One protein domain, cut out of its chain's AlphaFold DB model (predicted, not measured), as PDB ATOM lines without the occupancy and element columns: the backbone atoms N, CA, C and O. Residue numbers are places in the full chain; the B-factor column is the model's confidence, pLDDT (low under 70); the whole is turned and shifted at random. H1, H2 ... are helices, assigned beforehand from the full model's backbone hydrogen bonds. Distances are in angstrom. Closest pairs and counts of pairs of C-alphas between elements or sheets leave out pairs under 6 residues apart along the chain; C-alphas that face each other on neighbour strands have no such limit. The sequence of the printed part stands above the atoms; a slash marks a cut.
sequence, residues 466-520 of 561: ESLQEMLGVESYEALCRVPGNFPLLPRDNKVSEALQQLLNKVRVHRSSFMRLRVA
ATOM      1  N   GLU A 466     -31.388 -25.274 -30.862       83.31
ATOM      2  CA  GLU A 466     -31.872 -24.998 -32.219       83.31
ATOM      3  C   GLU A 466     -30.921 -25.579 -33.276       83.31
ATOM      4  O   GLU A 466     -31.348 -26.350 -34.130       83.31
ATOM      5  N   SER A 467     -29.612 -25.330 -33.155       79.94
ATOM      6  CA  SER A 467     -28.612 -25.889 -34.076       79.94
ATOM      7  C   SER A 467     -28.561 -27.421 -34.030       79.94
ATOM      8  O   SER A 467     -28.418 -28.063 -35.071       79.94
ATOM      9  N   LEU A 468     -28.694 -28.030 -32.844       82.88
ATOM     10  CA  LEU A 468     -28.762 -29.491 -32.697       82.88
ATOM     11  C   LEU A 468     -30.027 -30.067 -33.346       82.88
ATOM     12  O   LEU A 468     -29.952 -31.095 -34.024       82.88
ATOM     13  N   GLN A 469     -31.164 -29.390 -33.203       84.75
ATOM     14  CA  GLN A 469     -32.418 -29.802 -33.820       84.75
ATOM     15  C   GLN A 469     -32.368 -29.668 -35.348       84.75
ATOM     16  O   GLN A 469     -32.764 -30.588 -36.062       84.75
ATOM     17  N   GLU A 470     -31.834 -28.567 -35.873       85.50
ATOM     18  CA  GLU A 470     -31.734 -28.341 -37.317       85.50
ATOM     19  C   GLU A 470     -30.727 -29.288 -37.988       85.50
ATOM     20  O   GLU A 470     -31.039 -29.911 -39.009       85.50
ATOM     21  N   MET A 471     -29.531 -29.450 -37.410       83.38
ATOM     22  CA  MET A 471     -28.463 -30.273 -37.992       83.38
ATOM     23  C   MET A 471     -28.683 -31.766 -37.754       83.38
ATOM     24  O   MET A 471     -28.588 -32.574 -38.684       83.38
ATOM     25  N   LEU A 472     -28.948 -32.141 -36.500       84.19
ATOM     26  CA  LEU A 472     -28.943 -33.526 -36.035       84.19
ATOM     27  C   LEU A 472     -30.343 -34.046 -35.701       84.19
ATOM     28  O   LEU A 472     -30.489 -35.251 -35.531       84.19
ATOM     29  N   GLY A 473     -31.377 -33.198 -35.647       84.44
ATOM     30  CA  GLY A 473     -32.736 -33.608 -35.269       84.44
ATOM     31  C   GLY A 473     -32.846 -34.077 -33.829       84.44
ATOM     32  O   GLY A 473     -33.626 -34.987 -33.560       84.44
ATOM     33  N   VAL A 474     -32.010 -33.531 -32.946       85.06
ATOM     34  CA  VAL A 474     -31.973 -33.906 -31.537       85.06
ATOM     35  C   VAL A 474     -32.284 -32.690 -30.678       85.06
ATOM     36  O   VAL A 474     -31.681 -31.635 -30.856       85.06
ATOM     37  N   GLU A 475     -33.183 -32.869 -29.712       85.81
ATOM     38  CA  GLU A 475     -33.708 -31.784 -28.873       85.81
ATOM     39  C   GLU A 475     -32.668 -31.210 -27.898       85.81
ATOM     40  O   GLU A 475     -32.771 -30.059 -27.476       85.81
ATOM     41  N   SER A 476     -31.662 -32.005 -27.515       83.50
ATOM     42  CA  SER A 476     -30.590 -31.575 -26.617       83.50
ATOM     43  C   SER A 476     -29.311 -32.399 -26.788       83.50
ATOM     44  O   SER A 476     -29.303 -33.483 -27.382       83.50
ATOM     45  N   TYR A 477     -28.212 -31.905 -26.215       81.50
ATOM     46  CA  TYR A 477     -26.947 -32.636 -26.178       81.50
ATOM     47  C   TYR A 477     -27.059 -33.938 -25.365       81.50
ATOM     48  O   TYR A 477     -26.519 -34.968 -25.762       81.50
ATOM     49  N   GLU A 478     -27.818 -33.945 -24.266       82.38
ATOM     50  CA  GLU A 478     -28.059 -35.155 -23.472       82.38
ATOM     51  C   GLU A 478     -28.795 -36.222 -24.282       82.38
ATOM     52  O   GLU A 478     -28.463 -37.403 -24.184       82.38
ATOM     53  N   ALA A 479     -29.774 -35.825 -25.099       82.75
ATOM     54  CA  ALA A 479     -30.462 -36.746 -25.994       82.75
ATOM     55  C   ALA A 479     -29.505 -37.329 -27.050       82.75
ATOM     56  O   ALA A 479     -29.569 -38.526 -27.330       82.75
ATOM     57  N   LEU A 480     -28.551 -36.537 -27.552       83.00
ATOM     58  CA  LEU A 480     -27.521 -37.006 -28.484       83.00
ATOM     59  C   LEU A 480     -26.566 -38.012 -27.817       83.00
ATOM     60  O   LEU A 480     -26.189 -39.015 -28.427       83.00
ATOM     61  N   CYS A 481     -26.201 -37.782 -26.554       81.25
ATOM     62  CA  CYS A 481     -25.362 -38.685 -25.759       81.25
ATOM     63  C   CYS A 481     -26.054 -40.001 -25.384       81.25
ATOM     64  O   CYS A 481     -25.377 -40.989 -25.117       81.25
ATOM     65  N   ARG A 482     -27.392 -40.050 -25.381       81.88
ATOM     66  CA  ARG A 482     -28.148 -41.293 -25.139       81.88
ATOM     67  C   ARG A 482     -28.140 -42.246 -26.331       81.88
ATOM     68  O   ARG A 482     -28.456 -43.418 -26.147       81.88
ATOM     69  N   VAL A 483     -27.805 -41.776 -27.536       77.19
ATOM     70  CA  VAL A 483     -27.740 -42.631 -28.728       77.19
ATOM     71  C   VAL A 483     -26.476 -43.495 -28.655       77.19
ATOM     72  O   VAL A 483     -25.376 -42.950 -28.722       77.19
ATOM     73  N   PRO A 484     -26.570 -44.827 -28.530       67.94
ATOM     74  CA  PRO A 484     -25.381 -45.665 -28.459       67.94
ATOM     75  C   PRO A 484     -24.646 -45.689 -29.807       67.94
ATOM     76  O   PRO A 484     -25.264 -45.777 -30.866       67.94
ATOM     77  N   GLY A 485     -23.312 -45.652 -29.769       70.69
ATOM     78  CA  GLY A 485     -22.476 -45.750 -30.969       70.69
ATOM     79  C   GLY A 485     -22.508 -44.504 -31.862       70.69
ATOM     80  O   GLY A 485     -22.803 -43.401 -31.409       70.69
ATOM     81  N   ASN A 486     -22.147 -44.670 -33.134       72.75
ATOM     82  CA  ASN A 486     -22.097 -43.574 -34.105       72.75
ATOM     83  C   ASN A 486     -23.513 -43.084 -34.455       72.75
ATOM     84  O   ASN A 486     -24.377 -43.877 -34.822       72.75
ATOM     85  N   PHE A 487     -23.719 -41.768 -34.400       77.62
ATOM     86  CA  PHE A 487     -24.990 -41.135 -34.743       77.62
ATOM     87  C   PHE A 487     -25.192 -41.067 -36.273       77.62
ATOM     88  O   PHE A 487     -24.341 -40.485 -36.958       77.62
ATOM     89  N   PRO A 488     -26.288 -41.618 -36.834       75.31
ATOM     90  CA  PRO A 488     -26.574 -41.512 -38.261       75.31
ATOM     91  C   PRO A 488     -27.043 -40.094 -38.614       75.31
ATOM     92  O   PRO A 488     -28.072 -39.618 -38.130       75.31
ATOM     93  N   LEU A 489     -26.310 -39.411 -39.497       78.75
ATOM     94  CA  LEU A 489     -26.737 -38.111 -40.010       78.75
ATOM     95  C   LEU A 489     -27.722 -38.294 -41.170       78.75
ATOM     96  O   LEU A 489     -27.325 -38.389 -42.330       78.75
ATOM     97  N   LEU A 490     -29.013 -38.307 -40.847       79.06
ATOM     98  CA  LEU A 490     -30.075 -38.339 -41.852       79.06
ATOM     99  C   LEU A 490     -30.300 -36.945 -42.471       79.06
ATOM    100  O   LEU A 490     -30.265 -35.954 -41.734       79.06
ATOM    101  N   PRO A 491     -30.532 -36.840 -43.795       80.75
ATOM    102  CA  PRO A 491     -30.986 -35.600 -44.420       80.75
ATOM    103  C   PRO A 491     -32.305 -35.122 -43.805       80.75
ATOM    104  O   PRO A 491     -33.184 -35.932 -43.506       80.75
ATOM    105  N   ARG A 492     -32.444 -33.808 -43.618       84.69
ATOM    106  CA  ARG A 492     -33.660 -33.177 -43.090       84.69
ATOM    107  C   ARG A 492     -34.110 -32.054 -44.006       84.69
ATOM    108  O   ARG A 492     -33.283 -31.415 -44.650       84.69
ATOM    109  N   ASP A 493     -35.414 -31.806 -44.006       88.69
ATOM    110  CA  ASP A 493     -36.048 -30.738 -44.779       88.69
ATOM    111  C   ASP A 493     -35.860 -29.377 -44.081       88.69
ATOM    112  O   ASP A 493     -36.779 -28.806 -43.497       88.69
ATOM    113  N   ASN A 494     -34.607 -28.915 -44.019       91.38
ATOM    114  CA  ASN A 494     -34.248 -27.578 -43.559       91.38
ATOM    115  C   ASN A 494     -32.924 -27.109 -44.185       91.38
ATOM    116  O   ASN A 494     -32.044 -27.908 -44.516       91.38
ATOM    117  N   LYS A 495     -32.754 -25.785 -44.287       91.25
ATOM    118  CA  LYS A 495     -31.614 -25.160 -44.980       91.25
ATOM    119  C   LYS A 495     -30.252 -25.514 -44.379       91.25
ATOM    120  O   LYS A 495     -29.265 -25.583 -45.108       91.25
ATOM    121  N   VAL A 496     -30.172 -25.713 -43.063       88.56
ATOM    122  CA  VAL A 496     -28.907 -26.018 -42.378       88.56
ATOM    123  C   VAL A 496     -28.469 -27.450 -42.674       88.56
ATOM    124  O   VAL A 496     -27.308 -27.683 -43.013       88.56
ATOM    125  N   SER A 497     -29.398 -28.405 -42.616       88.94
ATOM    126  CA  SER A 497     -29.154 -29.794 -42.997       88.94
ATOM    127  C   SER A 497     -28.771 -29.898 -44.472       88.94
ATOM    128  O   SER A 497     -27.774 -30.542 -44.793       88.94
ATOM    129  N   GLU A 498     -29.474 -29.196 -45.365       89.44
ATOM    130  CA  GLU A 498     -29.119 -29.125 -46.788       89.44
ATOM    131  C   GLU A 498     -27.703 -28.578 -47.004       89.44
ATOM    132  O   GLU A 498     -26.912 -29.181 -47.735       89.44
ATOM    133  N   ALA A 499     -27.346 -27.473 -46.343       90.50
ATOM    134  CA  ALA A 499     -26.013 -26.882 -46.439       90.50
ATOM    135  C   ALA A 499     -24.919 -27.832 -45.920       90.50
ATOM    136  O   ALA A 499     -23.867 -27.968 -46.551       90.50
ATOM    137  N   LEU A 500     -25.176 -28.537 -44.812       88.62
ATOM    138  CA  LEU A 500     -24.271 -29.550 -44.272       88.62
ATOM    139  C   LEU A 500     -24.084 -30.714 -45.254       88.62
ATOM    140  O   LEU A 500     -22.952 -31.113 -45.521       88.62
ATOM    141  N   GLN A 501     -25.166 -31.231 -45.841       88.31
ATOM    142  CA  GLN A 501     -25.094 -32.308 -46.833       88.31
ATOM    143  C   GLN A 501     -24.332 -31.869 -48.090       88.31
ATOM    144  O   GLN A 501     -23.486 -32.608 -48.596       88.31
ATOM    145  N   GLN A 502     -24.557 -30.642 -48.567       89.56
ATOM    146  CA  GLN A 502     -23.803 -30.075 -49.688       89.56
ATOM    147  C   GLN A 502     -22.310 -29.950 -49.372       89.56
ATOM    148  O   GLN A 502     -21.483 -30.283 -50.222       89.56
ATOM    149  N   LEU A 503     -21.952 -29.503 -48.164       90.94
ATOM    150  CA  LEU A 503     -20.560 -29.448 -47.721       90.94
ATOM    151  C   LEU A 503     -19.936 -30.846 -47.719       90.94
ATOM    152  O   LEU A 503     -18.901 -31.045 -48.351       90.94
ATOM    153  N   LEU A 504     -20.580 -31.825 -47.078       89.38
ATOM    154  CA  LEU A 504     -20.089 -33.205 -47.014       89.38
ATOM    155  C   LEU A 504     -19.874 -33.796 -48.410       89.38
ATOM    156  O   LEU A 504     -18.830 -34.395 -48.673       89.38
ATOM    157  N   ASN A 505     -20.823 -33.581 -49.319       88.69
ATOM    158  CA  ASN A 505     -20.717 -34.055 -50.694       88.69
ATOM    159  C   ASN A 505     -19.580 -33.362 -51.452       88.69
ATOM    160  O   ASN A 505     -18.822 -34.042 -52.138       88.69
ATOM    161  N   LYS A 506     -19.376 -32.049 -51.272       90.31
ATOM    162  CA  LYS A 506     -18.219 -31.345 -51.850       90.31
ATOM    163  C   LYS A 506     -16.892 -31.925 -51.367       90.31
ATOM    164  O   LYS A 506     -16.001 -32.131 -52.184       90.31
ATOM    165  N   VAL A 507     -16.754 -32.229 -50.072       90.12
ATOM    166  CA  VAL A 507     -15.509 -32.842 -49.576       90.12
ATOM    167  C   VAL A 507     -15.338 -34.254 -50.144       90.12
ATOM    168  O   VAL A 507     -14.236 -34.607 -50.555       90.12
ATOM    169  N   ARG A 508     -16.411 -35.053 -50.228       88.94
ATOM    170  CA  ARG A 508     -16.375 -36.416 -50.792       88.94
ATOM    171  C   ARG A 508     -15.984 -36.450 -52.271       88.94
ATOM    172  O   ARG A 508     -15.216 -37.320 -52.649       88.94
ATOM    173  N   VAL A 509     -16.437 -35.492 -53.085       84.44
ATOM    174  CA  VAL A 509     -16.087 -35.402 -54.522       84.44
ATOM    175  C   VAL A 509     -14.577 -35.244 -54.752       84.44
ATOM    176  O   VAL A 509     -14.066 -35.632 -55.797       84.44
ATOM    177  N   HIS A 510     -13.838 -34.714 -53.774       81.75
ATOM    178  CA  HIS A 510     -12.382 -34.551 -53.842       81.75
ATOM    179  C   HIS A 510     -11.595 -35.713 -53.210       81.75
ATOM    180  O   HIS A 510     -10.410 -35.558 -52.890       81.75
ATOM    181  N   ARG A 511     -12.238 -36.860 -52.961       85.19
ATOM    182  CA  ARG A 511     -11.629 -38.034 -52.324       85.19
ATOM    183  C   ARG A 511     -11.897 -39.287 -53.150       85.19
ATOM    184  O   ARG A 511     -12.962 -39.437 -53.731       85.19
ATOM    185  N   SER A 512     -10.922 -40.192 -53.165       77.44
ATOM    186  CA  SER A 512     -10.990 -41.484 -53.862       77.44
ATOM    187  C   SER A 512     -11.793 -42.551 -53.111       77.44
ATOM    188  O   SER A 512     -12.176 -43.565 -53.686       77.44
ATOM    189  N   SER A 513     -12.048 -42.342 -51.819       81.69
ATOM    190  CA  SER A 513     -12.879 -43.220 -50.991       81.69
ATOM    191  C   SER A 513     -14.017 -42.426 -50.379       81.69
ATOM    192  O   SER A 513     -13.852 -41.257 -50.005       81.69
ATOM    193  N   PHE A 514     -15.172 -43.068 -50.237       84.94
ATOM    194  CA  PHE A 514     -16.311 -42.449 -49.592       84.94
ATOM    195  C   PHE A 514     -16.003 -42.233 -48.109       84.94
ATOM    196  O   PHE A 514     -15.841 -43.168 -47.328       84.94
ATOM    197  N   MET A 515     -15.918 -40.971 -47.691       86.12
ATOM    198  CA  MET A 515     -15.636 -40.669 -46.292       86.12
ATOM    199  C   MET A 515     -16.871 -40.915 -45.423       86.12
ATOM    200  O   MET A 515     -17.911 -40.249 -45.566       86.12
ATOM    201  N   ARG A 516     -16.714 -41.837 -44.473       80.50
ATOM    202  CA  ARG A 516     -17.656 -42.055 -43.376       80.50
ATOM    203  C   ARG A 516     -17.699 -40.833 -42.468       80.50
ATOM    204  O   ARG A 516     -16.672 -40.387 -41.962       80.50
ATOM    205  N   LEU A 517     -18.903 -40.333 -42.215       83.06
ATOM    206  CA  LEU A 517     -19.113 -39.306 -41.204       83.06
ATOM    207  C   LEU A 517     -19.191 -39.958 -39.819       83.06
ATOM    208  O   LEU A 517     -19.887 -40.958 -39.638       83.06
ATOM    209  N   ARG A 518     -18.503 -39.374 -38.836       81.06
ATOM    210  CA  ARG A 518     -18.627 -39.748 -37.424       81.06
ATOM    211  C   ARG A 518     -18.884 -38.502 -36.592       81.06
ATOM    212  O   ARG A 518     -18.161 -37.519 -36.716       81.06
ATOM    213  N   VAL A 519     -19.908 -38.561 -35.748       81.88
ATOM    214  CA  VAL A 519     -20.198 -37.516 -34.763       81.88
ATOM    215  C   VAL A 519     -19.417 -37.849 -33.497       81.88
ATOM    216  O   VAL A 519     -19.682 -38.866 -32.859       81.88
ATOM    217  N   ALA A 520     -18.435 -37.016 -33.158       82.94
ATOM    218  CA  ALA A 520     -17.695 -37.130 -31.907       82.94
ATOM    219  C   ALA A 520     -18.444 -36.393 -30.788       82.94
ATOM    220  O   ALA A 520     -18.915 -35.273 -30.981       82.94
TER     221      ALA A 520
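This is residues 466 to 520 of the 561 residues of an uncharacterized protein of Haematococcus lacustris (UniProt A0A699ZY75). A flat, open frame of three helices: short H1 and H2 lie toward one end, long H3 touches H1 near its own first residues and runs off toward the other end, and the link of residues 482 to 494 passes between H2 and H3. After H3, residues 510 to 520 fold back along the frame toward that link. The printed part has 55 residues with three named helices, in the order H1, H2, H3, and no named strand; the class is all helix, though only 27 residues, under half, are in named elements. The whole is only just loose, close to compact, with a radius of gyration of the C-alphas of 12.3 A and spans of 35 by 26 by 13 A.

Start at H1, residues 466 to 472; a tight link of 4 residues leads to H2, residues 477 to 481. These two are close but not clearly touching: their closest C-alphas, those of Leu 468 and Tyr 477, are 7.5 A apart. Go on to H3, residues 495 to 509, which is apart from H2. H3 touches H1 with residues 496 to 500 alone; the closest C-alphas, those of Met 471 and Ser 497, are 5.1 A apart. H1 and H3 run the same way at a steep tilt of 38 degrees. In H1, H2 and H3 every O i to N i+4 pair is within hydrogen-bond range.

Find C-alpha 466 at (-31.872, -24.998, -32.219), where H1 begins; it is 9.8 A long from first to last C-alpha. H2 measures 6.3 A in the same way. H3 begins at C-alpha 495 at (-31.614, -25.160, -44.980) and runs 20.9 A to C-alpha 509 at (-16.087, -35.402, -54.522).

The two C-alphas farthest apart, those of Glu 478 and Ser 512, are 35.4 A apart. The printed part has no cut. The link from H2 to H3, 13 residues, is long. The mean pLDDT of the printed part is 83.7, and residue 484 alone is under 70.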